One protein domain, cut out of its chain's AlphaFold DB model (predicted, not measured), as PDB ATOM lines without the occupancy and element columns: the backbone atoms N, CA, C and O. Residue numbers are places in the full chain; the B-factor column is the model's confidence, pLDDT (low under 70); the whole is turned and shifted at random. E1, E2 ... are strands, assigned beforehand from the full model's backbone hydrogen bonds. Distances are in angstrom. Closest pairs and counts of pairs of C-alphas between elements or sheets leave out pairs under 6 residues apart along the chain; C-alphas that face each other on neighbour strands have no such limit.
ATOM      1  N   VAL A  72     268.768 270.360 287.174       86.81
ATOM      2  CA  VAL A  72     268.814 269.673 285.878       86.81
ATOM      3  C   VAL A  72     267.403 269.600 285.314       86.81
ATOM      4  O   VAL A  72     266.512 269.007 285.920       86.81
ATOM      5  N   VAL A  73     267.211 270.202 284.146       87.25
ATOM      6  CA  VAL A  73     265.955 270.202 283.401       87.25
ATOM      7  C   VAL A  73     266.069 269.172 282.288       87.25
ATOM      8  O   VAL A  73     266.910 269.316 281.399       87.25
ATOM      9  N   LYS A  74     265.229 268.138 282.350       89.69
ATOM     10  CA  LYS A  74     265.201 267.058 281.361       89.69
ATOM     11  C   LYS A  74     264.136 267.310 280.312       89.69
ATOM     12  O   LYS A  74     262.973 267.526 280.665       89.69
ATOM     13  N   PHE A  75     264.541 267.260 279.052       90.50
ATOM     14  CA  PHE A  75     263.678 267.407 277.890       90.50
ATOM     15  C   PHE A  75     263.554 266.065 277.178       90.50
ATOM     16  O   PHE A  75     264.553 265.466 276.787       90.50
ATOM     17  N   GLU A  76     262.319 265.613 276.999       90.62
ATOM     18  CA  GLU A  76     261.997 264.301 276.441       90.62
ATOM     19  C   GLU A  76     260.996 264.465 275.289       90.62
ATOM     20  O   GLU A  76     260.176 265.387 275.282       90.62
ATOM     21  N   GLY A  77     261.050 263.576 274.295       88.06
ATOM     22  CA  GLY A  77     260.029 263.528 273.245       88.06
ATOM     23  C   GLY A  77     260.089 264.654 272.206       88.06
ATOM     24  O   GLY A  77     259.099 264.895 271.519       88.06
ATOM     25  N   PHE A  78     261.226 265.340 272.026       91.00
ATOM     26  CA  PHE A  78     261.323 266.389 271.006       91.00
ATOM     27  C   PHE A  78     261.156 265.816 269.589       91.00
ATOM     28  O   PHE A  78     261.858 264.889 269.180       91.00
ATOM     29  N   THR A  79     260.259 266.399 268.798       90.88
ATOM     30  CA  THR A  79     259.913 265.925 267.443       90.88
ATOM     31  C   THR A  79     260.068 267.037 266.399       90.88
ATOM     32  O   THR A  79     260.426 268.162 266.733       90.88
ATOM     33  N   SER A  80     259.828 266.749 265.115       87.81
ATOM     34  CA  SER A  80     259.875 267.761 264.038       87.81
ATOM     35  C   SER A  80     258.597 268.602 263.905       87.81
ATOM     36  O   SER A  80     258.494 269.446 263.002       87.81
ATOM     37  N   GLY A  81     257.616 268.355 264.777       82.56
ATOM     38  CA  GLY A  81     256.411 269.161 264.900       82.56
ATOM     39  C   GLY A  81     256.724 270.587 265.362       82.56
ATOM     40  O   GLY A  81     257.775 270.869 265.941       82.56
ATOM     41  N   ASP A  82     255.801 271.499 265.091       76.00
ATOM     42  CA  ASP A  82     255.836 272.900 265.519       76.00
ATOM     43  C   ASP A  82     254.643 273.213 266.440       76.00
ATOM     44  O   ASP A  82     253.570 272.612 266.299       76.00
ATOM     45  N   GLY A  83     254.806 274.140 267.383       75.69
ATOM     46  CA  GLY A  83     253.787 274.469 268.379       75.69
ATOM     47  C   GLY A  83     253.289 273.230 269.125       75.69
ATOM     48  O   GLY A  83     254.079 272.422 269.604       75.69
ATOM     49  N   GLU A  84     251.968 273.055 269.167       70.25
ATOM     50  CA  GLU A  84     251.301 271.929 269.841       70.25
ATOM     51  C   GLU A  84     251.496 270.571 269.146       70.25
ATOM     52  O   GLU A  84     251.149 269.545 269.720       70.25
ATOM     53  N   SER A  85     252.029 270.540 267.917       76.56
ATOM     54  CA  SER A  85     252.385 269.269 267.263       76.56
ATOM     55  C   SER A  85     253.739 268.726 267.717       76.56
ATOM     56  O   SER A  85     254.067 267.581 267.417       76.56
ATOM     57  N   ASN A  86     254.535 269.524 268.439       81.69
ATOM     58  CA  ASN A  86     255.758 269.031 269.046       81.69
ATOM     59  C   ASN A  86     255.450 268.336 270.380       81.69
ATOM     60  O   ASN A  86     254.858 268.938 271.269       81.69
ATOM     61  N   ASN A  87     255.913 267.097 270.540       80.00
ATOM     62  CA  ASN A  87     255.739 266.314 271.770       80.00
ATOM     63  C   ASN A  87     256.775 266.620 272.871       80.00
ATOM     64  O   ASN A  87     256.968 265.794 273.760       80.00
ATOM     65  N   LEU A  88     257.469 267.764 272.810       83.06
ATOM     66  CA  LEU A  88     258.464 268.135 273.812       83.06
ATOM     67  C   LEU A  88     257.833 268.241 275.204       83.06
ATOM     68  O   LEU A  88     257.058 269.158 275.490       83.06
ATOM     69  N   MET A  89     258.262 267.346 276.082       82.38
ATOM     70  CA  MET A  89     257.914 267.329 277.492       82.38
ATOM     71  C   MET A  89     259.114 267.756 278.327       82.38
ATOM     72  O   MET A  89     260.263 267.463 278.000       82.38
ATOM     73  N   VAL A  90     258.829 268.435 279.435       81.62
ATOM     74  CA  VAL A  90     259.805 268.653 280.505       81.62
ATOM     75  C   VAL A  90     259.430 267.720 281.639       81.62
ATOM     76  O   VAL A  90     258.273 267.718 282.064       81.62
ATOM     77  N   ASN A  91     260.378 266.915 282.114       71.06
ATOM     78  CA  ASN A  91     260.099 265.910 283.134       71.06
ATOM     79  C   ASN A  91     259.462 266.563 284.382       71.06
ATOM     80  O   ASN A  91     260.010 267.502 284.959       71.06
ATOM     81  N   GLY A  92     258.263 266.099 284.754       53.94
ATOM     82  CA  GLY A  92     257.455 266.657 285.846       53.94
ATOM     83  C   GLY A  92     256.464 267.770 285.462       53.94
ATOM     84  O   GLY A  92     255.664 268.160 286.311       53.94
ATOM     85  N   SER A  93     256.455 268.251 284.214       61.78
ATOM     86  CA  SER A  93     255.485 269.237 283.706       61.78
ATOM     87  C   SER A  93     254.338 268.564 282.947       61.78
ATOM     88  O   SER A  93     254.573 267.739 282.069       61.78
ATOM     89  N   GLY A  94     253.094 268.944 283.252       53.28
ATOM     90  CA  GLY A  94     251.910 268.568 282.463       53.28
ATOM     91  C   GLY A  94     251.618 269.512 281.289       53.28
ATOM     92  O   GLY A  94     250.772 269.192 280.457       53.28
ATOM     93  N   ASP A  95     252.306 270.655 281.222       60.12
ATOM     94  CA  ASP A  95     252.086 271.680 280.202       60.12
ATOM     95  C   ASP A  95     253.019 271.487 278.999       60.12
ATOM     96  O   ASP A  95     254.232 271.292 279.161       60.12
ATOM     97  N   HIS A  96     252.446 271.579 277.793       59.22
ATOM     98  CA  HIS A  96     253.196 271.582 276.539       59.22
ATOM     99  C   HIS A  96     254.040 272.851 276.417       59.22
ATOM    100  O   HIS A  96     253.583 273.961 276.704       59.22
ATOM    101  N   GLN A  97     255.276 272.686 275.956       70.94
ATOM    102  CA  GLN A  97     256.193 273.802 275.766       70.94
ATOM    103  C   GLN A  97     255.859 274.614 274.526       70.94
ATOM    104  O   GLN A  97     255.377 274.089 273.520       70.94
ATOM    105  N   LYS A  98     256.179 275.910 274.563       77.19
ATOM    106  CA  LYS A  98     256.093 276.728 273.358       77.19
ATOM    107  C   LYS A  98     257.312 276.437 272.489       77.19
ATOM    108  O   LYS A  98     258.395 276.974 272.719       77.19
ATOM    109  N   VAL A  99     257.107 275.611 271.473       77.75
ATOM    110  CA  VAL A  99     258.065 275.383 270.393       77.75
ATOM    111  C   VAL A  99     257.633 276.218 269.193       77.75
ATOM    112  O   VAL A  99     256.485 276.132 268.767       77.75
ATOM    113  N   VAL A 100     258.529 277.057 268.674       80.00
ATOM    114  CA  VAL A 100     258.304 277.816 267.437       80.00
ATOM    115  C   VAL A 100     259.388 277.452 266.440       80.00
ATOM    116  O   VAL A 100     260.559 277.803 266.611       80.00
ATOM    117  N   ARG A 101     259.001 276.760 265.374       82.19
ATOM    118  CA  ARG A 101     259.891 276.404 264.277       82.19
ATOM    119  C   ARG A 101     260.080 277.595 263.345       82.19
ATOM    120  O   ARG A 101     259.134 278.247 262.909       82.19
ATOM    121  N   SER A 102     261.328 277.826 262.979       80.62
ATOM    122  CA  SER A 102     261.730 278.715 261.895       80.62
ATOM    123  C   SER A 102     262.544 277.935 260.866       80.62
ATOM    124  O   SER A 102     263.212 276.955 261.204       80.62
ATOM    125  N   VAL A 103     262.445 278.350 259.605       79.38
ATOM    126  CA  VAL A 103     263.190 277.756 258.492       79.38
ATOM    127  C   VAL A 103     264.288 278.727 258.088       79.38
ATOM    128  O   VAL A 103     264.020 279.912 257.888       79.38
ATOM    129  N   GLU A 104     265.509 278.222 257.983       78.75
ATOM    130  CA  GLU A 104     266.664 278.949 257.472       78.75
ATOM    131  C   GLU A 104     267.122 278.290 256.170       78.75
ATOM    132  O   GLU A 104     267.262 277.070 256.099       78.75
ATOM    133  N   LEU A 105     267.350 279.096 255.132       72.94
ATOM    134  CA  LEU A 105     267.903 278.622 253.866       72.94
ATOM    135  C   LEU A 105     269.427 278.578 253.973       72.94
ATOM    136  O   LEU A 105     270.071 279.625 254.049       72.94
ATOM    137  N   VAL A 106     269.996 277.376 253.939       74.88
ATOM    138  CA  VAL A 106     271.447 277.153 253.908       74.88
ATOM    139  C   VAL A 106     271.776 276.392 252.632       74.88
ATOM    140  O   VAL A 106     271.270 275.291 252.429       74.88
ATOM    141  N   ASP A 107     272.606 276.975 251.766       79.00
ATOM    142  CA  ASP A 107     272.966 276.406 250.456       79.00
ATOM    143  C   ASP A 107     271.747 276.029 249.580       79.00
ATOM    144  O   ASP A 107     271.734 274.973 248.950       79.00
ATOM    145  N   ASP A 108     270.715 276.883 249.554       81.75
ATOM    146  CA  ASP A 108     269.429 276.652 248.864       81.75
ATOM    147  C   ASP A 108     268.627 275.437 249.381       81.75
ATOM    148  O   ASP A 108     267.754 274.906 248.689       81.75
ATOM    149  N   GLU A 109     268.901 274.990 250.608       86.94
ATOM    150  CA  GLU A 109     268.213 273.879 251.261       86.94
ATOM    151  C   GLU A 109     267.592 274.327 252.594       86.94
ATOM    152  O   GLU A 109     268.215 275.047 253.377       86.94
ATOM    153  N   ASP A 110     266.368 273.872 252.868       83.06
ATOM    154  CA  ASP A 110     265.616 274.237 254.070       83.06
ATOM    155  C   ASP A 110     266.182 273.522 255.308       83.06
ATOM    156  O   ASP A 110     266.030 272.308 255.473       83.06
ATOM    157  N   GLN A 111     266.819 274.273 256.204       85.94
ATOM    158  CA  GLN A 111     267.250 273.809 257.524       85.94
ATOM    159  C   GLN A 111     266.297 274.341 258.591       85.94
ATOM    160  O   GLN A 111     265.674 275.393 258.425       85.94
ATOM    161  N   PHE A 112     266.166 273.626 259.707       88.19
ATOM    162  CA  PHE A 112     265.226 274.018 260.756       88.19
ATOM    163  C   PHE A 112     265.938 274.477 262.020       88.19
ATOM    164  O   PHE A 112     266.787 273.771 262.560       88.19
ATOM    165  N   THR A 113     265.507 275.632 262.526       90.81
ATOM    166  CA  THR A 113     265.830 276.111 263.869       90.81
ATOM    167  C   THR A 113     264.542 276.203 264.677       90.81
ATOM    168  O   THR A 113     263.624 276.947 264.322       90.81
ATOM    169  N   TYR A 114     264.475 275.455 265.770       90.69
ATOM    170  CA  TYR A 114     263.354 275.427 266.698       90.69
ATOM    171  C   TYR A 114     263.688 276.286 267.906       90.69
ATOM    172  O   TYR A 114     264.568 275.941 268.691       90.69
ATOM    173  N   LYS A 115     262.970 277.396 268.064       91.75
ATOM    174  CA  LYS A 115     263.066 278.240 269.252       91.75
ATOM    175  C   LYS A 115     262.160 277.665 270.323       91.75
ATOM    176  O   LYS A 115     260.945 277.590 270.123       91.75
ATOM    177  N   VAL A 116     262.743 277.256 271.439       90.44
ATOM    178  CA  VAL A 116     262.017 276.646 272.550       90.44
ATOM    179  C   VAL A 116     262.007 277.599 273.732       90.44
ATOM    180  O   VAL A 116     263.029 278.188 274.085       90.44
ATOM    181  N   THR A 117     260.842 277.737 274.356       89.19
ATOM    182  CA  THR A 117     260.658 278.510 275.584       89.19
ATOM    183  C   THR A 117     259.921 277.657 276.609       89.19
ATOM    184  O   THR A 117     258.791 277.237 276.358       89.19
ATOM    185  N   TYR A 118     260.558 277.433 277.761       87.50
ATOM    186  CA  TYR A 118     259.991 276.749 278.921       87.50
ATOM    187  C   TYR A 118     259.808 277.712 280.083       87.50
ATOM    188  O   TYR A 118     260.795 278.230 280.595       87.50
ATOM    189  N   SER A 119     258.562 277.910 280.517       82.44
ATOM    190  CA  SER A 119     258.186 278.861 281.575       82.44
ATOM    191  C   SER A 119     257.517 278.190 282.784       82.44
ATOM    192  O   SER A 119     256.531 278.700 283.298       82.44
ATOM    193  N   GLY A 120     257.989 277.014 283.208       75.00
ATOM    194  CA  GLY A 120     257.313 276.214 284.245       75.00
ATOM    195  C   GLY A 120     258.049 276.067 285.577       75.00
ATOM    196  O   GLY A 120     257.489 275.472 286.495       75.00
ATOM    197  N   ALA A 121     259.276 276.573 285.700       79.06
ATOM    198  CA  ALA A 121     260.121 276.374 286.878       79.06
ATOM    199  C   ALA A 121     260.368 277.694 287.619       79.06
ATOM    200  O   ALA A 121     260.432 278.739 286.989       79.06
ATOM    201  N   ASP A 122     260.511 277.634 288.941       82.00
ATOM    202  CA  ASP A 122     260.971 278.734 289.803       82.00
ATOM    203  C   ASP A 122     262.347 278.322 290.348       82.00
ATOM    204  O   ASP A 122     262.443 277.573 291.324       82.00
ATOM    205  N   TYR A 123     263.416 278.695 289.640       82.06
ATOM    206  CA  TYR A 123     264.788 278.299 289.961       82.06
ATOM    207  C   TYR A 123     265.371 279.131 291.109       82.06
ATOM    208  O   TYR A 123     266.279 278.660 291.794       82.06
ATOM    209  N   ASN A 124     264.878 280.359 291.322       81.19
ATOM    210  CA  ASN A 124     265.398 281.279 292.338       81.19
ATOM    211  C   ASN A 124     264.555 281.332 293.634       81.19
ATOM    212  O   ASN A 124     264.995 281.916 294.631       81.19
ATOM    213  N   GLY A 125     263.381 280.697 293.644       80.62
ATOM    214  CA  GLY A 125     262.466 280.599 294.779       80.62
ATOM    215  C   GLY A 125     261.664 281.873 295.061       80.62
ATOM    216  O   GLY A 125     261.213 282.056 296.198       80.62
ATOM    217  N   ASP A 126     261.522 282.782 294.091       80.50
ATOM    218  CA  ASP A 126     260.851 284.074 294.267       80.50
ATOM    219  C   ASP A 126     259.331 284.032 294.040       80.50
ATOM    220  O   ASP A 126     258.665 285.073 294.126       80.50
ATOM    221  N   SER A 127     258.768 282.835 293.843       77.12
ATOM    222  CA  SER A 127     257.359 282.539 293.553       77.12
ATOM    223  C   SER A 127     256.855 282.974 292.175       77.12
ATOM    224  O   SER A 127     255.662 282.822 291.889       77.12
ATOM    225  N   ARG A 128     257.725 283.495 291.304       83.25
ATOM    226  CA  ARG A 128     257.434 283.709 289.884       83.25
ATOM    227  C   ARG A 128     258.038 282.572 289.071       83.25
ATOM    228  O   ARG A 128     259.054 281.998 289.424       83.25
ATOM    229  N   GLN A 129     257.377 282.238 287.968       84.00
ATOM    230  CA  GLN A 129     257.933 281.281 287.022       84.00
ATOM    231  C   GLN A 129     259.022 281.958 286.194       84.00
ATOM    232  O   GLN A 129     258.798 282.983 285.541       84.00
ATOM    233  N   ASP A 130     260.182 281.335 286.200       86.12
ATOM    234  CA  ASP A 130     261.307 281.643 285.352       86.12
ATOM    235  C   ASP A 130     261.151 280.972 283.989       86.12
ATOM    236  O   ASP A 130     260.403 280.015 283.787       86.12
ATOM    237  N   THR A 131     261.882 281.503 283.019       89.31
ATOM    238  CA  THR A 131     261.865 281.080 281.628       89.31
ATOM    239  C   THR A 131     263.254 280.656 281.177       89.31
ATOM    240  O   THR A 131     264.178 281.467 281.122       89.31
ATOM    241  N   LEU A 132     263.373 279.387 280.795       91.19
ATOM    242  CA  LEU A 132     264.508 278.813 280.080       91.19
ATOM    243  C   LEU A 132     264.222 278.871 278.574       91.19
ATOM    244  O   LEU A 132     263.132 278.519 278.127       91.19
ATOM    245  N   SER A 133     265.180 279.337 277.781       93.56
ATOM    246  CA  SER A 133     265.086 279.397 276.321       93.56
ATOM    247  C   SER A 133     266.331 278.830 275.662       93.56
ATOM    248  O   SER A 133     267.437 278.992 276.174       93.56
ATOM    249  N   PHE A 134     266.148 278.176 274.521       95.00
ATOM    250  CA  PHE A 134     267.234 277.657 273.694       95.00
ATOM    251  C   PHE A 134     266.772 277.482 272.247       95.00
ATOM    252  O   PHE A 134     265.572 277.424 271.966       95.00
ATOM    253  N   ASP A 135     267.740 277.356 271.346       95.06
ATOM    254  CA  ASP A 135     267.513 277.041 269.943       95.06
ATOM    255  C   ASP A 135     267.994 275.613 269.665       95.06
ATOM    256  O   ASP A 135     269.153 275.291 269.918       95.06
ATOM    257  N   LEU A 136     267.129 274.755 269.122       94.56
ATOM    258  CA  LEU A 136     267.523 273.448 268.595       94.56
ATOM    259  C   LEU A 136     267.642 273.539 267.076       94.56
ATOM    260  O   LEU A 136     266.668 273.839 266.386       94.56
ATOM    261  N   LYS A 137     268.831 273.262 266.546       94.50
ATOM    262  CA  LYS A 137     269.080 273.200 265.105       94.50
ATOM    263  C   LYS A 137     269.022 271.764 264.624       94.50
ATOM    264  O   LYS A 137     269.595 270.879 265.254       94.50
ATOM    265  N   ALA A 138     268.357 271.552 263.496       94.12
ATOM    266  CA  ALA A 138     268.345 270.296 262.767       94.12
ATOM    267  C   ALA A 138     268.868 270.549 261.351       94.12
ATOM    268  O   ALA A 138     268.272 271.330 260.603       94.12
ATOM    269  N   ILE A 139     269.970 269.883 261.002       94.25
ATOM    270  CA  ILE A 139     270.634 270.001 259.706       94.25
ATOM    271  C   ILE A 139     270.616 268.658 258.984       94.25
ATOM    272  O   ILE A 139     270.979 267.630 259.556       94.25
ATOM    273  N   GLY A 140     270.205 268.662 257.718       94.81
ATOM    274  CA  GLY A 140     270.232 267.492 256.849       94.81
ATOM    275  C   GLY A 140     271.476 267.467 255.968       94.81
ATOM    276  O   GLY A 140     271.896 268.493 255.436       94.81
ATOM    277  N   TYR A 141     272.034 266.280 255.754       95.00
ATOM    278  CA  TYR A 141     273.113 266.027 254.804       95.00
ATOM    279  C   TYR A 141     272.753 264.853 253.897       95.00
ATOM    280  O   TYR A 141     272.183 263.872 254.365       95.00
ATOM    281  N   TRP A 142     273.127 264.931 252.620       93.75
ATOM    282  CA  TRP A 142     272.932 263.862 251.633       93.75
ATOM    283  C   TRP A 142     274.214 263.558 250.867       93.75
ATOM    284  O   TRP A 142     275.118 264.399 250.779       93.75
ATOM    285  N   LYS A 143     274.268 262.368 250.254       92.06
ATOM    286  CA  LYS A 143     275.454 261.869 249.528       92.06
ATOM    287  C   LYS A 143     276.720 261.863 250.394       92.06
ATOM    288  O   LYS A 143     277.812 262.143 249.899       92.06
ATOM    289  N   GLY A 144     276.563 261.596 251.687       94.38
ATOM    290  CA  GLY A 144     277.668 261.231 252.558       94.38
ATOM    291  C   GLY A 144     278.144 259.808 252.283       94.38
ATOM    292  O   GLY A 144     277.581 259.081 251.463       94.38
ATOM    293  N   GLU A 145     279.191 259.415 252.993       94.38
ATOM    294  CA  GLU A 145     279.706 258.048 252.982       94.38
ATOM    295  C   GLU A 145     279.470 257.442 254.364       94.38
ATOM    296  O   GLU A 145     279.857 258.028 255.378       94.38
ATOM    297  N   THR A 146     278.841 256.273 254.410       93.06
ATOM    298  CA  THR A 146     278.683 255.479 255.629       93.06
ATOM    299  C   THR A 146     279.219 254.079 255.385       93.06
ATOM    300  O   THR A 146     279.040 253.512 254.308       93.06
ATOM    301  N   SER A 147     279.934 253.527 256.361       90.50
ATOM    302  CA  SER A 147     280.443 252.159 256.266       90.50
ATOM    303  C   SER A 147     280.485 251.490 257.627       90.50
ATOM    304  O   SER A 147     280.606 252.165 258.651       90.50
ATOM    305  N   THR A 148     280.402 250.164 257.625       88.38
ATOM    306  CA  THR A 148     280.591 249.319 258.802       88.38
ATOM    307  C   THR A 148     281.669 248.288 258.511       88.38
ATOM    308  O   THR A 148     281.730 247.731 257.417       88.38
ATOM    309  N   SER A 149     282.557 248.039 259.474       84.00
ATOM    310  CA  SER A 149     283.631 247.050 259.305       84.00
ATOM    311  C   SER A 149     283.161 245.601 259.451       84.00
ATOM    312  O   SER A 149     283.911 244.682 259.132       84.00
ATOM    313  N   GLU A 150     281.937 245.390 259.930       84.19
ATOM    314  CA  GLU A 150     281.297 244.085 260.049       84.19
ATOM    315  C   GLU A 150     279.789 244.183 259.792       84.19
ATOM    316  O   GLU A 150     279.188 245.261 259.834       84.19
ATOM    317  N   GLU A 151     279.190 243.033 259.505       81.12
ATOM    318  CA  GLU A 151     277.753 242.884 259.329       81.12
ATOM    319  C   GLU A 151     277.096 242.642 260.691       81.12
ATOM    320  O   GLU A 151     277.411 241.677 261.391       81.12
ATOM    321  N   LEU A 152     276.166 243.517 261.069       83.81
ATOM    322  CA  LEU A 152     275.399 243.353 262.299       83.81
ATOM    323  C   LEU A 152     274.233 242.398 262.087       83.81
ATOM    324  O   LEU A 152     273.559 242.440 261.055       83.81
ATOM    325  N   LYS A 153     273.940 241.572 263.093       83.25
ATOM    326  CA  LYS A 153     272.691 240.800 263.138       83.25
ATOM    327  C   LYS A 153     271.513 241.732 263.427       83.25
ATOM    328  O   LYS A 153     271.691 242.858 263.885       83.25
ATOM    329  N   GLU A 154     270.310 241.283 263.103       78.81
ATOM    330  CA  GLU A 154     269.083 242.019 263.420       78.81
ATOM    331  C   GLU A 154     268.998 242.322 264.922       78.81
ATOM    332  O   GLU A 154     269.397 241.480 265.727       78.81
ATOM    333  N   GLU A 155     268.538 243.531 265.267       80.06
ATOM    334  CA  GLU A 155     268.380 244.013 266.651       80.06
ATOM    335  C   GLU A 155     269.678 243.980 267.475       80.06
ATOM    336  O   GLU A 155     269.685 243.686 268.670       80.06
ATOM    337  N   THR A 156     270.813 244.287 266.839       85.38
ATOM    338  CA  THR A 156     272.109 244.365 267.526       85.38
ATOM    339  C   THR A 156     272.777 245.722 267.369       85.38
ATOM    340  O   THR A 156     272.500 246.480 266.435       85.38
ATOM    341  N   SER A 157     273.677 246.013 268.306       90.38
ATOM    342  CA  SER A 157     274.528 247.194 268.312       90.38
ATOM    343  C   SER A 157     276.005 246.803 268.398       90.38
ATOM    344  O   SER A 157     276.357 245.813 269.043       90.38
ATOM    345  N   ALA A 158     276.879 247.575 267.750       92.25
ATOM    346  CA  ALA A 158     278.332 247.458 267.893       92.25
ATOM    347  C   ALA A 158     279.035 248.775 267.533       92.25
ATOM    348  O   ALA A 158     278.451 249.649 266.902       92.25
ATOM    349  N   HIS A 159     280.309 248.918 267.893       93.62
ATOM    350  CA  HIS A 159     281.112 250.110 267.588       93.62
ATOM    351  C   HIS A 159     281.997 249.871 266.368       93.62
ATOM    352  O   HIS A 159     283.199 249.659 266.491       93.62
ATOM    353  N   VAL A 160     281.385 249.869 265.186       93.50
ATOM    354  CA  VAL A 160     282.027 249.435 263.930       93.50
ATOM    355  C   VAL A 160     281.767 250.362 262.751       93.50
ATOM    356  O   VAL A 160     282.176 250.075 261.627       93.50
ATOM    357  N   GLY A 161     281.086 251.479 263.000       93.50
ATOM    358  CA  GLY A 161     280.667 252.417 261.976       93.50
ATOM    359  C   GLY A 161     281.713 253.483 261.672       93.50
ATOM    360  O   GLY A 161     282.589 253.799 262.483       93.50
ATOM    361  N   SER A 162     281.568 254.092 260.503       95.56
ATOM    362  CA  SER A 162     282.162 255.378 260.161       95.56
ATOM    363  C   SER A 162     281.206 256.187 259.287       95.56
ATOM    364  O   SER A 162     280.386 255.628 258.554       95.56
ATOM    365  N   VAL A 163     281.308 257.509 259.391       96.94
ATOM    366  CA  VAL A 163     280.452 258.479 258.710       96.94
ATOM    367  C   VAL A 163     281.310 259.624 258.197       96.94
ATOM    368  O   VAL A 163     282.073 260.239 258.941       96.94
ATOM    369  N   LYS A 164     281.118 259.994 256.939       97.06
ATOM    370  CA  LYS A 164     281.596 261.250 256.372       97.06
ATOM    371  C   LYS A 164     280.396 262.015 255.842       97.06
ATOM    372  O   LYS A 164     279.698 261.537 254.948       97.06
ATOM    373  N   LEU A 165     280.168 263.201 256.398       96.19
ATOM    374  CA  LEU A 165     279.056 264.049 255.991       96.19
ATOM    375  C   LEU A 165     279.211 264.472 254.529       96.19
ATOM    376  O   LEU A 165     280.307 264.790 254.061       96.19
ATOM    377  N   GLY A 166     278.090 264.440 253.817       94.06
ATOM    378  CA  GLY A 166     277.995 264.908 252.447       94.06
ATOM    379  C   GLY A 166     277.711 266.406 252.377       94.06
ATOM    380  O   GLY A 166     278.242 267.204 253.145       94.06
ATOM    381  N   ARG A 167     276.862 266.797 251.427       93.00
ATOM    382  CA  ARG A 167     276.433 268.196 251.257       93.00
ATOM    383  C   ARG A 167     275.179 268.464 252.075       93.00
ATOM    384  O   ARG A 167     274.424 267.525 252.311       93.00
ATOM    385  N   SER A 168     274.934 269.721 252.434       92.19
ATOM    386  CA  SER A 168     273.674 270.159 253.040       92.19
ATOM    387  C   SER A 168     272.475 269.716 252.187       92.19
ATOM    388  O   SER A 168     272.551 269.674 250.953       92.19
ATOM    389  N   LYS A 169     271.383 269.329 252.846       92.88
ATOM    390  CA  LYS A 169     270.113 268.926 252.237       92.88
ATOM    391  C   LYS A 169     268.954 269.324 253.130       92.88
ATOM    392  O   LYS A 169     269.091 269.323 254.348       92.88
ATOM    393  N   SER A 170     267.814 269.622 252.516       87.38
ATOM    394  CA  SER A 170     266.620 270.038 253.238       87.38
ATOM    395  C   SER A 170     266.195 268.972 254.249       87.38
ATOM    396  O   SER A 170     266.032 267.794 253.889       87.38
ATOM    397  N   VAL A 171     265.974 269.398 255.491       82.25
ATOM    398  CA  VAL A 171     265.296 268.587 256.503       82.25
ATOM    399  C   VAL A 171     263.814 268.640 256.186       82.25
ATOM    400  O   VAL A 171     263.225 269.711 256.108       82.25
ATOM    401  N   LEU A 172     263.193 267.488 255.968       78.62
ATOM    402  CA  LEU A 172     261.774 267.404 255.635       78.62
ATOM    403  C   LEU A 172     261.067 266.456 256.597       78.62
ATOM    404  O   LEU A 172     261.674 265.566 257.196       78.62
ATOM    405  N   GLN A 173     259.753 266.620 256.694       68.44
ATOM    406  CA  GLN A 173     258.887 265.601 257.271       68.44
ATOM    407  C   GLN A 173     258.633 264.499 256.228       68.44
ATOM    408  O   GLN A 173     258.543 264.791 255.024       68.44
ATOM    409  N   PRO A 174     258.503 263.232 256.648       59.44
ATOM    410  CA  PRO A 174     258.197 262.144 255.735       59.44
ATOM    411  C   PRO A 174     256.851 262.358 255.033       59.44
ATOM    412  O   PRO A 174     255.860 262.805 255.608       59.44
ATOM    413  N   LYS A 175     256.800 262.002 253.744       56.09
ATOM    414  CA  LYS A 175     255.604 262.190 252.898       56.09
ATOM    415  C   LYS A 175     254.437 261.254 253.258       56.09
ATOM    416  O   LYS A 175     253.317 261.484 252.805       56.09
ATOM    417  N   ARG A 176     254.685 260.168 254.002       54.12
ATOM    418  CA  ARG A 176     253.697 259.158 254.425       54.12
ATOM    419  C   ARG A 176     254.114 258.593 255.780       54.12
ATOM    420  O   ARG A 176     255.243 258.139 255.869       54.12
ATOM    421  N   GLY A 177     253.199 258.576 256.758       57.88
ATOM    422  CA  GLY A 177     253.477 258.110 258.128       57.88
ATOM    423  C   GLY A 177     254.492 259.000 258.865       57.88
ATOM    424  O   GLY A 177     255.316 259.635 258.230       57.88
ATOM    425  N   GLY A 178     254.414 259.103 260.197       62.59
ATOM    426  CA  GLY A 178     255.425 259.826 260.994       62.59
ATOM    427  C   GLY A 178     255.427 261.352 260.830       62.59
ATOM    428  O   GLY A 178     256.471 261.933 260.555       62.59
ATOM    429  N   ARG A 179     254.268 262.017 260.992       66.12
ATOM    430  CA  ARG A 179     254.122 263.481 260.800       66.12
ATOM    431  C   ARG A 179     255.097 264.342 261.615       66.12
ATOM    432  O   ARG A 179     255.337 265.473 261.212       66.12
ATOM    433  N   ASP A 180     255.722 263.784 262.646       81.25
ATOM    434  CA  ASP A 180     256.630 264.509 263.534       81.25
ATOM    435  C   ASP A 180     258.048 263.897 263.545       81.25
ATOM    436  O   ASP A 180     258.855 264.147 264.434       81.25
ATOM    437  N   THR A 181     258.419 263.161 262.495       89.62
ATOM    438  CA  THR A 181     259.747 262.543 262.348       89.62
ATOM    439  C   THR A 181     260.681 263.399 261.481       89.62
ATOM    440  O   THR A 181     260.308 263.849 260.398       89.62
ATOM    441  N   PHE A 182     261.919 263.605 261.928       92.56
ATOM    442  CA  PHE A 182     262.982 264.230 261.144       92.56
ATOM    443  C   PHE A 182     263.498 263.277 260.066       92.56
ATOM    444  O   PHE A 182     263.860 262.135 260.352       92.56
ATOM    445  N   THR A 183     263.592 263.759 258.826       92.00
ATOM    446  CA  THR A 183     264.208 263.024 257.713       92.00
ATOM    447  C   THR A 183     265.011 263.961 256.820       92.00
ATOM    448  O   THR A 183     264.768 265.169 256.786       92.00
ATOM    449  N   VAL A 184     265.929 263.400 256.038       91.31
ATOM    450  CA  VAL A 184     266.557 264.102 254.915       91.31
ATOM    451  C   VAL A 184     265.716 263.863 253.666       91.31
ATOM    452  O   VAL A 184     265.388 262.729 253.348       91.31
ATOM    453  N   ALA A 185     265.300 264.917 252.958       83.31
ATOM    454  CA  ALA A 185     264.543 264.792 251.702       83.31
ATOM    455  C   ALA A 185     263.266 263.893 251.750       83.31
ATOM    456  O   ALA A 185     262.746 263.485 250.705       83.31
ATOM    457  N   GLY A 186     262.717 263.624 252.941       83.44
ATOM    458  CA  GLY A 186     261.483 262.866 253.167       83.44
ATOM    459  C   GLY A 186     261.658 261.401 253.598       83.44
ATOM    460  O   GLY A 186     260.641 260.785 253.904       83.44
ATOM    461  N   ASN A 187     262.876 260.837 253.600       86.00
ATOM    462  CA  ASN A 187     263.246 259.542 254.210       86.00
ATOM    463  C   ASN A 187     264.770 259.476 254.397       86.00
ATOM    464  O   ASN A 187     265.500 259.993 253.562       86.00
ATOM    465  N   MET A 188     265.261 258.758 255.404       89.31
ATOM    466  CA  MET A 188     266.699 258.510 255.556       89.31
ATOM    467  C   MET A 188     267.196 257.430 254.577       89.31
ATOM    468  O   MET A 188     266.887 256.253 254.756       89.31
ATOM    469  N   SER A 189     267.962 257.815 253.548       89.38
ATOM    470  CA  SER A 189     268.612 256.888 252.602       89.38
ATOM    471  C   SER A 189     270.090 256.696 252.939       89.38
ATOM    472  O   SER A 189     270.691 257.572 253.544       89.38
ATOM    473  N   VAL A 190     270.712 255.591 252.513       90.31
ATOM    474  CA  VAL A 190     272.148 255.337 252.748       90.31
ATOM    475  C   VAL A 190     273.004 256.547 252.347       90.31
ATOM    476  O   VAL A 190     272.901 257.046 251.225       90.31
ATOM    477  N   GLY A 191     273.851 257.005 253.272       90.50
ATOM    478  CA  GLY A 191     274.685 258.198 253.103       90.50
ATOM    479  C   GLY A 191     274.008 259.509 253.516       90.50
ATOM    480  O   GLY A 191     274.677 260.544 253.567       90.50
ATOM    481  N   ASP A 192     272.717 259.496 253.849       94.06
ATOM    482  CA  ASP A 192     272.040 260.636 254.457       94.06
ATOM    483  C   ASP A 192     272.349 260.710 255.954       94.06
ATOM    484  O   ASP A 192     272.561 259.699 256.630       94.06
ATOM    485  N   SER A 193     272.406 261.925 256.488       96.12
ATOM    486  CA  SER A 193     272.664 262.177 257.907       96.12
ATOM    487  C   SER A 193     271.834 263.346 258.414       96.12
ATOM    488  O   SER A 193     271.684 264.347 257.720       96.12
ATOM    489  N   LEU A 194     271.331 263.231 259.637       96.75
ATOM    490  CA  LEU A 194     270.745 264.335 260.390       96.75
ATOM    491  C   LEU A 194     271.704 264.723 261.504       96.75
ATOM    492  O   LEU A 194     272.191 263.854 262.222       96.75
ATOM    493  N   GLN A 195     271.956 266.015 261.653       96.88
ATOM    494  CA  GLN A 195     272.737 266.566 262.745       96.88
ATOM    495  C   GLN A 195     271.873 267.499 263.584       96.88
ATOM    496  O   GLN A 195     271.174 268.355 263.047       96.88
ATOM    497  N   PHE A 196     271.960 267.346 264.900       97.31
ATOM    498  CA  PHE A 196     271.243 268.142 265.877       97.31
ATOM    499  C   PHE A 196     272.218 268.830 266.827       97.31
ATOM    500  O   PHE A 196     273.165 268.209 267.324       97.31
ATOM    501  N   SER A 197     271.966 270.103 267.105       96.75
ATOM    502  CA  SER A 197     272.673 270.881 268.123       96.75
ATOM    503  C   SER A 197     271.692 271.733 268.917       96.75
ATOM    504  O   SER A 197     270.623 272.097 268.425       96.75
ATOM    505  N   VAL A 198     272.063 272.043 270.158       96.44
ATOM    506  CA  VAL A 198     271.363 273.018 270.993       96.44
ATOM    507  C   VAL A 198     272.287 274.205 271.223       96.44
ATOM    508  O   VAL A 198     273.440 274.048 271.624       96.44
ATOM    509  N   GLU A 199     271.778 275.398 270.945       95.38
ATOM    510  CA  GLU A 199     272.507 276.661 270.971       95.38
ATOM    511  C   GLU A 199     271.696 277.734 271.710       95.38
ATOM    512  O   GLU A 199     270.522 277.546 272.031       95.38
ATOM    513  N   ASN A 200     272.331 278.876 271.992       95.31
ATOM    514  CA  ASN A 200     271.685 280.058 272.580       95.31
ATOM    515  C   ASN A 200     270.907 279.781 273.883       95.31
ATOM    516  O   ASN A 200     269.900 280.429 274.169       95.31
ATOM    517  N   VAL A 201     271.387 278.826 274.685       95.88
ATOM    518  CA  VAL A 201     270.763 278.469 275.962       95.88
ATOM    519  C   VAL A 201     270.859 279.641 276.936       95.88
ATOM    520  O   VAL A 201     271.940 280.168 277.196       95.88
ATOM    521  N   SER A 202     269.720 280.058 277.480       94.50
ATOM    522  CA  SER A 202     269.626 281.190 278.398       94.50
ATOM    523  C   SER A 202     268.454 281.038 279.358       94.50
ATOM    524  O   SER A 202     267.437 280.438 279.030       94.50
ATOM    525  N   VAL A 203     268.589 281.609 280.551       92.50
ATOM    526  CA  VAL A 203     267.523 281.688 281.554       92.50
ATOM    527  C   VAL A 203     267.286 283.156 281.895       92.50
ATOM    528  O   VAL A 203     268.238 283.934 281.967       92.50
ATOM    529  N   ASN A 204     266.030 283.564 282.068       91.25
ATOM    530  CA  ASN A 204     265.647 284.962 282.300       91.25
ATOM    531  C   ASN A 204     265.808 285.413 283.768       91.25
ATOM    532  O   ASN A 204     264.964 286.142 284.287       91.25
ATOM    533  N   ILE A 205     266.894 285.003 284.426       89.06
ATOM    534  CA  ILE A 205     267.178 285.343 285.823       89.06
ATOM    535  C   ILE A 205     268.566 285.960 285.926       89.06
ATOM    536  O   ILE A 205     269.570 285.377 285.500       89.06
ATOM    537  N   ASP A 206     268.636 287.128 286.557       87.62
ATOM    538  CA  ASP A 206     269.904 287.786 286.835       87.62
ATOM    539  C   ASP A 206     270.763 286.941 287.781       87.62
ATOM    540  O   ASP A 206     270.331 286.503 288.847       87.62
ATOM    541  N   GLY A 207     272.022 286.735 287.397       86.62
ATOM    542  CA  GLY A 207     272.967 285.945 288.185       86.62
ATOM    543  C   GLY A 207     272.901 284.438 287.947       86.62
ATOM    544  O   GLY A 207     273.732 283.740 288.506       86.62
ATOM    545  N   TYR A 208     272.022 283.934 287.078       90.25
ATOM    546  CA  TYR A 208     272.000 282.516 286.705       90.25
ATOM    547  C   TYR A 208     272.678 282.269 285.350       90.25
ATOM    548  O   TYR A 208     272.905 283.183 284.543       90.25
ATOM    549  N   SER A 209     273.049 281.014 285.120       91.00
ATOM    550  CA  SER A 209     273.500 280.461 283.844       91.00
ATOM    551  C   SER A 209     272.720 279.199 283.513       91.00
ATOM    552  O   SER A 209     272.234 278.509 284.403       91.00
ATOM    553  N   ALA A 210     272.633 278.890 282.223       92.19
ATOM    554  CA  ALA A 210     272.082 277.639 281.736       92.19
ATOM    555  C   ALA A 210     273.072 277.007 280.751       92.19
ATOM    556  O   ALA A 210     273.650 277.703 279.914       92.19
ATOM    557  N   VAL A 211     273.301 275.702 280.883       93.25
ATOM    558  CA  VAL A 211     274.304 274.954 280.119       93.25
ATOM    559  C   VAL A 211     273.662 273.710 279.528       93.25
ATOM    560  O   VAL A 211     273.050 272.918 280.236       93.25
ATOM    561  N   PHE A 212     273.826 273.521 278.218       95.12
ATOM    562  CA  PHE A 212     273.416 272.295 277.546       95.12
ATOM    563  C   PHE A 212     274.321 271.128 277.947       95.12
ATOM    564  O   PHE A 212     275.538 271.162 277.716       95.12
ATOM    565  N   ASN A 213     273.737 270.072 278.507       92.00
ATOM    566  CA  ASN A 213     274.483 268.908 278.979       92.00
ATOM    567  C   ASN A 213     274.799 267.940 277.839       92.00
ATOM    568  O   ASN A 213     275.894 267.380 277.816       92.00
ATOM    569  N   GLY A 214     273.931 267.860 276.834       94.62
ATOM    570  CA  GLY A 214     274.074 266.968 275.690       94.62
ATOM    571  C   GLY A 214     272.791 266.186 275.437       94.62
ATOM    572  O   GLY A 214     271.897 266.157 276.280       94.62
ATOM    573  N   PHE A 215     272.726 265.552 274.273       96.56
ATOM    574  CA  PHE A 215     271.706 264.564 273.947       96.56
ATOM    575  C   PHE A 215     271.992 263.259 274.689       96.56
ATOM    576  O   PHE A 215     273.127 262.777 274.645       96.56
ATOM    577  N   SER A 216     270.967 262.712 275.336       94.50
ATOM    578  CA  SER A 216     270.982 261.434 276.059       94.50
ATOM    579  C   SER A 216     270.334 260.303 275.267       94.50
ATOM    580  O   SER A 216     270.610 259.140 275.532       94.50
ATOM    581  N   GLY A 217     269.519 260.627 274.263       94.75
ATOM    582  CA  GLY A 217     268.847 259.611 273.469       94.75
ATOM    583  C   GLY A 217     268.049 260.166 272.300       94.75
ATOM    584  O   GLY A 217     267.946 261.380 272.087       94.75
ATOM    585  N   PHE A 218     267.520 259.246 271.503       96.06
ATOM    586  CA  PHE A 218     266.586 259.517 270.416       96.06
ATOM    587  C   PHE A 218     265.815 258.247 270.044       96.06
ATOM    588  O   PHE A 218     266.223 257.144 270.387       96.06
ATOM    589  N   GLN A 219     264.752 258.374 269.255       94.31
ATOM    590  CA  GLN A 219     264.033 257.242 268.676       94.31
ATOM    591  C   GLN A 219     264.284 257.137 267.166       94.31
ATOM    592  O   GLN A 219     264.092 258.093 266.406       94.31
ATOM    593  N   ILE A 220     264.649 255.940 266.710       92.38
ATOM    594  CA  ILE A 220     264.574 255.536 265.304       92.38
ATOM    595  C   ILE A 220     263.111 255.214 265.015       92.38
ATOM    596  O   ILE A 220     262.548 254.313 265.630       92.38
ATOM    597  N   ARG A 221     262.485 255.926 264.077       90.50
ATOM    598  CA  ARG A 221     261.076 255.730 263.721       90.50
ATOM    599  C   ARG A 221     260.929 255.216 262.306       90.50
ATOM    600  O   ARG A 221     261.258 255.921 261.356       90.50
ATOM    601  N   GLU A 222     260.338 254.038 262.161       86.56
ATOM    602  CA  GLU A 222     259.886 253.552 260.860       86.56
ATOM    603  C   GLU A 222     258.720 254.424 260.352       86.56
ATOM    604  O   GLU A 222     257.740 254.676 261.062       86.56
ATOM    605  N   THR A 223     258.819 254.911 259.114       79.06
ATOM    606  CA  THR A 223     257.807 255.780 258.483       79.06
ATOM    607  C   THR A 223     256.899 255.010 257.513       79.06
ATOM    608  O   THR A 223     255.920 255.553 257.000       79.06
ATOM    609  N   GLY A 224     257.135 253.705 257.336       76.25
ATOM    610  CA  GLY A 224     256.153 252.744 256.831       76.25
ATOM    611  C   GLY A 224     256.769 251.567 256.080       76.25
ATOM    612  O   GLY A 224     257.690 251.782 255.313       76.25
ATOM    613  N   SER A 225     256.196 250.369 256.207       73.94
ATOM    614  CA  SER A 225     256.557 249.107 255.523       73.94
ATOM    615  C   SER A 225     257.993 249.044 254.970       73.94
ATOM    616  O   SER A 225     258.197 248.998 253.749       73.94
ATOM    617  N   SER A 226     258.972 249.074 255.870       74.12
ATOM    618  CA  SER A 226     260.408 248.950 255.616       74.12
ATOM    619  C   SER A 226     261.042 248.065 256.696       74.12
ATOM    620  O   SER A 226     260.448 247.831 257.737       74.12
ATOM    621  N   TYR A 227     262.211 247.498 256.414       76.69
ATOM    622  CA  TYR A 227     262.985 246.690 257.360       76.69
ATOM    623  C   TYR A 227     264.465 246.754 256.976       76.69
ATOM    624  O   TYR A 227     264.808 247.127 255.851       76.69
ATOM    625  N   GLY A 228     265.344 246.378 257.900       78.06
ATOM    626  CA  GLY A 228     266.788 246.348 257.696       78.06
ATOM    627  C   GLY A 228     267.445 247.712 257.866       78.06
ATOM    628  O   GLY A 228     268.385 248.024 257.139       78.06
ATOM    629  N   HIS A 229     266.959 248.542 258.788       86.50
ATOM    630  CA  HIS A 229     267.561 249.841 259.064       86.50
ATOM    631  C   HIS A 229     268.917 249.643 259.727       86.50
ATOM    632  O   HIS A 229     269.009 249.008 260.778       86.50
ATOM    633  N   MET A 230     269.958 250.204 259.123       90.25
ATOM    634  CA  MET A 230     271.258 250.316 259.758       90.25
ATOM    635  C   MET A 230     271.558 251.786 260.005       90.25
ATOM    636  O   MET A 230     271.451 252.622 259.105       90.25
ATOM    637  N   VAL A 231     271.890 252.094 261.250       93.38
ATOM    638  CA  VAL A 231     272.067 253.453 261.748       93.38
ATOM    639  C   VAL A 231     273.463 253.574 262.323       93.38
ATOM    640  O   VAL A 231     273.902 252.685 263.043       93.38
ATOM    641  N   VAL A 232     274.156 254.667 262.024       95.00
ATOM    642  CA  VAL A 232     275.450 254.997 262.628       95.00
ATOM    643  C   VAL A 232     275.326 256.332 263.349       95.00
ATOM    644  O   VAL A 232     274.788 257.288 262.791       95.00
ATOM    645  N   VAL A 233     275.807 256.398 264.589       96.50
ATOM    646  CA  VAL A 233     275.750 257.593 265.438       96.50
ATOM    647  C   VAL A 233     277.135 258.235 265.522       96.50
ATOM    648  O   VAL A 233     278.096 257.610 265.968       96.50
ATOM    649  N   GLY A 234     277.232 259.500 265.113       95.75
ATOM    650  CA  GLY A 234     278.456 260.304 265.131       95.75
ATOM    651  C   GLY A 234     278.988 260.672 263.742       95.75
ATOM    652  O   GLY A 234     278.327 260.482 262.724       95.75
ATOM    653  N   VAL A 235     280.197 261.240 263.709       95.81
ATOM    654  CA  VAL A 235     280.913 261.656 262.488       95.81
ATOM    655  C   VAL A 235     282.379 261.234 262.595       95.81
ATOM    656  O   VAL A 235     282.966 261.296 263.672       95.81
ATOM    657  N   GLY A 236     282.988 260.839 261.478       94.25
ATOM    658  CA  GLY A 236     284.371 260.375 261.386       94.25
ATOM    659  C   GLY A 236     284.471 258.851 261.409       94.25
ATOM    660  O   GLY A 236     283.594 258.149 260.914       94.25
ATOM    661  N   GLY A 237     285.557 258.322 261.964       83.88
ATOM    662  CA  GLY A 237     285.735 256.886 262.161       83.88
ATOM    663  C   GLY A 237     287.178 256.513 262.503       83.88
ATOM    664  O   GLY A 237     288.038 257.397 262.553       83.88
ATOM    665  N   PRO A 238     287.462 255.209 262.681       89.19
ATOM    666  CA  PRO A 238     286.502 254.107 262.856       89.19
ATOM    667  C   PRO A 238     285.918 254.057 264.289       89.19
ATOM    668  O   PRO A 238     286.341 254.822 265.151       89.19
ATOM    669  N   ASN A 239     284.995 253.120 264.545       92.75
ATOM    670  CA  ASN A 239     284.403 252.781 265.858       92.75
ATOM    671  C   ASN A 239     283.213 253.633 266.329       92.75
ATOM    672  O   ASN A 239     283.013 253.820 267.529       92.75
ATOM    673  N   LEU A 240     282.393 254.125 265.402       94.62
ATOM    674  CA  LEU A 240     281.117 254.747 265.756       94.62
ATOM    675  C   LEU A 240     280.069 253.695 266.139       94.62
ATOM    676  O   LEU A 240     280.035 252.605 265.551       94.62
ATOM    677  N   LEU A 241     279.188 254.040 267.085       94.19
ATOM    678  CA  LEU A 241     278.035 253.217 267.442       94.19
ATOM    679  C   LEU A 241     277.191 252.974 266.191       94.19
ATOM    680  O   LEU A 241     276.758 253.903 265.517       94.19
ATOM    681  N   THR A 242     276.976 251.706 265.894       94.00
ATOM    682  CA  THR A 242     276.177 251.212 264.785       94.00
ATOM    683  C   THR A 242     275.071 250.347 265.355       94.00
ATOM    684  O   THR A 242     275.320 249.504 266.213       94.00
ATOM    685  N   LEU A 243     273.855 250.561 264.877       92.56
ATOM    686  CA  LEU A 243     272.644 249.877 265.297       92.56
ATOM    687  C   LEU A 243     272.002 249.238 264.075       92.56
ATOM    688  O   LEU A 243     271.969 249.849 263.004       92.56
ATOM    689  N   ARG A 244     271.444 248.044 264.243       90.44
ATOM    690  CA  ARG A 244     270.558 247.437 263.253       90.44
ATOM    691  C   ARG A 244     269.199 247.160 263.872       90.44
ATOM    692  O   ARG A 244     269.123 246.489 264.894       90.44
ATOM    693  N   THR A 245     268.136 247.621 263.222       88.12
ATOM    694  CA  THR A 245     266.750 247.401 263.656       88.12
ATOM    695  C   THR A 245     265.821 247.194 262.461       88.12
ATOM    696  O   THR A 245     266.059 247.722 261.372       88.12
ATOM    697  N   ASN A 246     264.756 246.424 262.663       85.06
ATOM    698  CA  ASN A 246     263.658 246.273 261.707       85.06
ATOM    699  C   ASN A 246     262.388 247.006 262.151       85.06
ATOM    700  O   ASN A 246     261.387 246.955 261.446       85.06
ATOM    701  N   GLU A 247     262.435 247.688 263.292       85.12
ATOM    702  CA  GLU A 247     261.292 248.365 263.886       85.12
ATOM    703  C   GLU A 247     261.682 249.709 264.512       85.12
ATOM    704  O   GLU A 247     262.842 250.138 264.490       85.12
ATOM    705  N   THR A 248     260.678 250.389 265.065       88.75
ATOM    706  CA  THR A 248     260.895 251.589 265.873       88.75
ATOM    707  C   THR A 248     261.691 251.220 267.121       88.75
ATOM    708  O   THR A 248     261.287 250.321 267.849       88.75
ATOM    709  N   LEU A 249     262.795 251.921 267.372       91.19
ATOM    710  CA  LEU A 249     263.716 251.619 268.466       91.19
ATOM    711  C   LEU A 249     264.090 252.899 269.212       91.19
ATOM    712  O   LEU A 249     264.564 253.851 268.590       91.19
ATOM    713  N   ASP A 250     263.920 252.891 270.530       92.75
ATOM    714  CA  ASP A 250     264.479 253.910 271.416       92.75
ATOM    715  C   ASP A 250     265.967 253.632 271.646       92.75
ATOM    716  O   ASP A 250     266.374 252.518 271.980       92.75
ATOM    717  N   VAL A 251     266.784 254.655 271.428       92.94
ATOM    718  CA  VAL A 251     268.232 254.630 271.597       92.94
ATOM    719  C   VAL A 251     268.572 255.493 272.800       92.94
ATOM    720  O   VAL A 251     268.463 256.716 272.736       92.94
ATOM    721  N   ASP A 252     269.009 254.841 273.872       91.94
ATOM    722  CA  ASP A 252     269.487 255.467 275.104       91.94
ATOM    723  C   ASP A 252     271.016 255.345 275.176       91.94
ATOM    724  O   ASP A 252     271.575 254.250 275.043       91.94
ATOM    725  N   PHE A 253     271.699 256.473 275.361       88.31
ATOM    726  CA  PHE A 253     273.152 256.528 275.530       88.31
ATOM    727  C   PHE A 253     273.589 256.319 276.993       88.31
ATOM    728  O   PHE A 253     274.781 256.204 277.287       88.31
ATOM    729  N   GLY A 254     272.645 256.227 277.929       83.56
ATOM    730  CA  GLY A 254     272.902 256.022 279.345       83.56
ATOM    731  C   GLY A 254     273.636 257.208 279.967       83.56
ATOM    732  O   GLY A 254     273.066 258.277 280.162       83.56
ATOM    733  N   LEU A 255     274.902 257.001 280.345       75.44
ATOM    734  CA  LEU A 255     275.747 258.057 280.924       75.44
ATOM    735  C   LEU A 255     276.558 258.825 279.872       75.44
ATOM    736  O   LEU A 255     277.131 259.865 280.199       75.44
ATOM    737  N   ASP A 256     276.618 258.325 278.637       78.56
ATOM    738  CA  ASP A 256     277.274 259.026 277.543       78.56
ATOM    739  C   ASP A 256     276.329 260.102 277.000       78.56
ATOM    740  O   ASP A 256     275.157 259.851 276.740       78.56
ATOM    741  N   VAL A 257     276.828 261.329 276.838       81.81
ATOM    742  CA  VAL A 257     276.039 262.444 276.301       81.81
ATOM    743  C   VAL A 257     276.750 263.099 275.129       81.81
ATOM    744  O   VAL A 257     277.962 263.326 275.142       81.81
ATOM    745  N   HIS A 258     275.980 263.452 274.104       88.75
ATOM    746  CA  HIS A 258     276.509 264.021 272.869       88.75
ATOM    747  C   HIS A 258     276.212 265.522 272.790       88.75
ATOM    748  O   HIS A 258     275.055 265.926 272.748       88.75
ATOM    749  N   LYS A 259     277.237 266.384 272.712       92.81
ATOM    750  CA  LYS A 259     277.026 267.838 272.497       92.81
ATOM    751  C   LYS A 259     276.424 268.155 271.125       92.81
ATOM    752  O   LYS A 259     275.723 269.146 270.956       92.81
ATOM    753  N   THR A 260     276.692 267.292 270.157       95.56
ATOM    754  CA  THR A 260     276.081 267.307 268.834       95.56
ATOM    755  C   THR A 260     275.704 265.874 268.514       95.56
ATOM    756  O   THR A 260     276.565 264.992 268.542       95.56
ATOM    757  N   LEU A 261     274.433 265.636 268.218       97.25
ATOM    758  CA  LEU A 261     273.953 264.320 267.824       97.25
ATOM    759  C   LEU A 261     273.957 264.250 266.302       97.25
ATOM    760  O   LEU A 261     273.302 265.052 265.651       97.25
ATOM    761  N   THR A 262     274.696 263.307 265.724       97.50
ATOM    762  CA  THR A 262     274.593 263.002 264.291       97.50
ATOM    763  C   THR A 262     274.103 261.579 264.127       97.50
ATOM    764  O   THR A 262     274.686 260.670 264.710       97.50
ATOM    765  N   VAL A 263     273.042 261.394 263.350       97.06
ATOM    766  CA  VAL A 263     272.429 260.095 263.071       97.06
ATOM    767  C   VAL A 263     272.420 259.882 261.567       97.06
ATOM    768  O   VAL A 263     271.834 260.671 260.821       97.06
ATOM    769  N   SER A 264     273.066 258.812 261.121       95.94
ATOM    770  CA  SER A 264     273.311 258.538 259.710       95.94
ATOM    771  C   SER A 264     272.728 257.204 259.288       95.94
ATOM    772  O   SER A 264     272.778 256.224 260.028       95.94
ATOM    773  N   ALA A 265     272.219 257.159 258.064       93.38
ATOM    774  CA  ALA A 265     271.793 255.929 257.425       93.38
ATOM    775  C   ALA A 265     272.980 255.195 256.800       93.38
ATOM    776  O   ALA A 265     273.757 255.762 256.023       93.38
ATOM    777  N   ALA A 266     273.096 253.914 257.118       90.56
ATOM    778  CA  ALA A 266     274.103 253.019 256.575       90.56
ATOM    779  C   ALA A 266     273.463 251.851 255.830       90.56
ATOM    780  O   ALA A 266     272.264 251.598 255.959       90.56
ATOM    781  N   ASP A 267     274.255 251.179 254.997       82.44
ATOM    782  CA  ASP A 267     273.757 250.111 254.134       82.44
ATOM    783  C   ASP A 267     273.324 248.885 254.946       82.44
ATOM    784  O   ASP A 267     274.130 248.239 255.607       82.44
ATOM    785  N   GLY A 268     272.027 248.587 254.933       67.00
ATOM    786  CA  GLY A 268     271.473 247.437 255.640       67.00
ATOM    787  C   GLY A 268     271.560 246.156 254.813       67.00
ATOM    788  O   GLY A 268     271.815 246.179 253.612       67.00
ATOM    789  N   ILE A 269     271.261 245.009 255.427       57.56
ATOM    790  CA  ILE A 269     271.075 243.773 254.656       57.56
ATOM    791  C   ILE A 269     269.746 243.857 253.892       57.56
ATOM    792  O   ILE A 269     268.678 243.622 254.462       57.56
ATOM    793  N   GLY A 270     269.814 244.136 252.589       56.97
ATOM    794  CA  GLY A 270     268.706 243.942 251.651       56.97
ATOM    795  C   GLY A 270     268.338 245.175 250.825       56.97
ATOM    796  O   GLY A 270     268.548 246.314 251.213       56.97
ATOM    797  N   SER A 271     267.730 244.939 249.662       56.53
ATOM    798  CA  SER A 271     267.375 245.967 248.671       56.53
ATOM    799  C   SER A 271     266.113 246.779 249.008       56.53
ATOM    800  O   SER A 271     265.487 247.338 248.104       56.53
ATOM    801  N   ASN A 272     265.663 246.792 250.265       61.41
ATOM    802  CA  ASN A 272     264.420 247.471 250.623       61.41
ATOM    803  C   ASN A 272     264.640 248.969 250.819       61.41
ATOM    804  O   ASN A 272     265.684 249.388 251.317       61.41
ATOM    805  N   PRO A 273     263.655 249.803 250.449       64.81
ATOM    806  CA  PRO A 273     263.765 251.237 250.652       64.81
ATOM    807  C   PRO A 273     263.801 251.530 252.151       64.81
ATOM    808  O   PRO A 273     262.844 251.204 252.851       64.81
ATOM    809  N   GLN A 274     264.867 252.171 252.627       74.06
ATOM    810  CA  GLN A 274     264.977 252.658 253.999       74.06
ATOM    811  C   GLN A 274     263.952 253.782 254.219       74.06
ATOM    812  O   GLN A 274     264.117 254.904 253.743       74.06
ATOM    813  N   ARG A 275     262.834 253.457 254.875       82.81
ATOM    814  CA  ARG A 275     261.763 254.413 255.202       82.81
ATOM    815  C   ARG A 275     261.694 254.584 256.702       82.81
ATOM    816  O   ARG A 275     260.918 253.924 257.389       82.81
ATOM    817  N   TRP A 276     262.568 255.441 257.193       89.00
ATOM    818  CA  TRP A 276     262.664 255.768 258.599       89.00
ATOM    819  C   TRP A 276     263.177 257.197 258.771       89.00
ATOM    820  O   TRP A 276     263.592 257.850 257.804       89.00
ATOM    821  N   GLY A 277     263.137 257.674 260.007       91.69
ATOM    822  CA  GLY A 277     263.750 258.924 260.422       91.69
ATOM    823  C   GLY A 277     264.010 258.964 261.921       91.69
ATOM    824  O   GLY A 277     263.864 257.960 262.617       91.69
ATOM    825  N   VAL A 278     264.402 260.135 262.406       94.25
ATOM    826  CA  VAL A 278     264.727 260.375 263.816       94.25
ATOM    827  C   VAL A 278     263.577 261.119 264.481       94.25
ATOM    828  O   VAL A 278     263.021 262.041 263.892       94.25
ATOM    829  N   GLN A 279     263.201 260.754 265.699       92.56
ATOM    830  CA  GLN A 279     262.255 261.521 266.514       92.56
ATOM    831  C   GLN A 279     262.563 261.356 268.002       92.56
ATOM    832  O   GLN A 279     263.535 260.693 268.341       92.56
ATOM    833  N   ASN A 280     261.741 261.952 268.866       92.81
ATOM    834  CA  ASN A 280     261.858 261.880 270.322       92.81
ATOM    835  C   ASN A 280     263.290 262.136 270.808       92.81
ATOM    836  O   ASN A 280     263.862 261.298 271.493       92.81
ATOM    837  N   LEU A 281     263.895 263.257 270.405       94.88
ATOM    838  CA  LEU A 281     265.212 263.618 270.930       94.88
ATOM    839  C   LEU A 281     265.091 263.866 272.433       94.88
ATOM    840  O   LEU A 281     264.155 264.539 272.879       94.88
ATOM    841  N   GLU A 282     266.064 263.354 273.173       94.31
ATOM    842  CA  GLU A 282     266.163 263.491 274.620       94.31
ATOM    843  C   GLU A 282     267.468 264.191 274.973       94.31
ATOM    844  O   GLU A 282     268.525 263.892 274.402       94.31
ATOM    845  N   PHE A 283     267.394 265.169 275.870       94.25
ATOM    846  CA  PHE A 283     268.547 265.953 276.287       94.25
ATOM    847  C   PHE A 283     268.302 266.706 277.591       94.25
ATOM    848  O   PHE A 283     267.169 267.009 277.962       94.25
ATOM    849  N   ASP A 284     269.399 267.115 278.224       92.75
ATOM    850  CA  ASP A 284     269.357 267.819 279.501       92.75
ATOM    851  C   ASP A 284     269.976 269.222 279.400       92.75
ATOM    852  O   ASP A 284     270.945 269.464 278.668       92.75
ATOM    853  N   ILE A 285     269.444 270.151 280.194       92.56
ATOM    854  CA  ILE A 285     270.022 271.478 280.431       92.56
ATOM    855  C   ILE A 285     270.156 271.685 281.939       92.56
ATOM    856  O   ILE A 285     269.178 271.561 282.672       92.56
ATOM    857  N   THR A 286     271.348 272.046 282.408       91.50
ATOM    858  CA  THR A 286     271.558 272.453 283.804       91.50
ATOM    859  C   THR A 286     271.402 273.959 283.934       91.50
ATOM    860  O   THR A 286     272.072 274.715 283.232       91.50
ATOM    861  N   VAL A 287     270.547 274.394 284.855       89.62
ATOM    862  CA  VAL A 287     270.408 275.786 285.292       89.62
ATOM    863  C   VAL A 287     271.075 275.932 286.654       89.62
ATOM    864  O   VAL A 287     270.836 275.119 287.542       89.62
ATOM    865  N   SER A 288     271.909 276.951 286.827       88.81
ATOM    866  CA  SER A 288     272.674 277.164 288.057       88.81
ATOM    867  C   SER A 288     272.824 278.643 288.393       88.81
ATOM    868  O   SER A 288     272.932 279.491 287.501       88.81
ATOM    869  N   ASP A 289     272.851 278.966 289.685       86.00
ATOM    870  CA  ASP A 289     273.229 280.300 290.161       86.00
ATOM    871  C   ASP A 289     274.755 280.460 290.045       86.00
ATOM    872  O   ASP A 289     275.535 279.711 290.642       86.00
ATOM    873  N   LYS A 290     275.198 281.468 289.285       75.62
ATOM    874  CA  LYS A 290     276.618 281.751 289.021       75.62
ATOM    875  C   LYS A 290     277.418 281.954 290.302       75.62
ATOM    876  O   LYS A 290     278.606 281.653 290.321       75.62
TER     877      LYS A 290
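What this domain is: This is residues 72 to 290 of the 327 residues of the protein "Unannotated" of Lentimonas sp. CC11 (UniProt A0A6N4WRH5). Picture a long sandwich of two sheets, only partly face to face: a curled sheet of E1, E14, E9 and E12 covers part of a larger, strongly twisted sheet in which E2, E3, E4, E8 and E13 stand side by side. At one end the larger sheet runs on into a folded lobe of E5, E6, E10 and E11, where E6 and E11 bend sharply and E5 comes back near E13. The printed part has 219 residues, 124 of them in the fourteen named strands E1 to E14, in that order along the chain, with no named helix, and its class is all strand; the larger sheet is branched, its neighbour pairs antiparallel, and the smaller runs E1, E14, E9, E12, all antiparallel. The whole is compact, with a radius of gyration of the C-alphas of 17.7 A, but elongated, spanning 59 by 33 by 31 A.

Where its parts are: In the larger sheet, find E2 at residues 98 to 106, E3 at 109 to 121, 36.6 A long, and E4 at 130 to 142, 39.9 A, from C-alpha 130 at (261.307, 281.643, 285.352). Next come E5 at 145 to 148, E6 at 156 to 164, E7 at 167 to 169, E8 at 193 to 203, 31.1 A, E10 at 229 to 233, E11 at 236 to 245 and E13 at 260 to 266. In the smaller sheet, E1 takes residues 72 to 78 from C-alpha 72 at (268.814, 269.673, 285.878), E9 208 to 222, 40.7 A, E12 249 to 252, and E14 276 to 289, 41.3 A, to C-alpha 289 at (273.229, 280.300, 290.161).

How they stand to each other: Begin with E2, E3 and E4, a meander, each strand the antiparallel neighbour of the one before: N 102 and O 113 are 2.8 A apart, N 114 and O 136 2.8 A. E3 and E7 lie on one side of E4, with N 169 and O 140 2.8 A apart; E8 lies on the other side, N 137 and O 197 2.8 A. E13 pairs with E8, N 196 and O 261 2.8 A, and E10 with E13, N 232 and O 264 2.9 A. Among the hairpins are E10 and E11, N 231 and O 243 2.9 A, and E5 and E6, N 147 and O 162 3.1 A; E6 pairs with E11, N 158 and O 242 2.9 A. E6 bends by 68 degrees at residue 159, E11 by 77 degrees at residue 239. The closest C-alphas of E5 and E13, Thr 146 and Ala 266, are 5.3 A apart. Between the sheets, those of E8 and E9, Ser 202 and Ala 210, are 5.5 A apart. E14 pairs with E1, N 75 and O 283 2.9 A, and with E9, N 211 and O 286 2.8 A; E9 pairs with E12, N 220 and O 249 2.8 A.

The domain as a whole: The two C-alphas farthest apart, those of Asp 126 and Ser 271, are 59.8 A apart. The printed part has no cut; the long links are E1 to E2 and E7 to E8. Look for pLDDT under 70 at residues 92 to 96, 173 to 179 and 268 to 273.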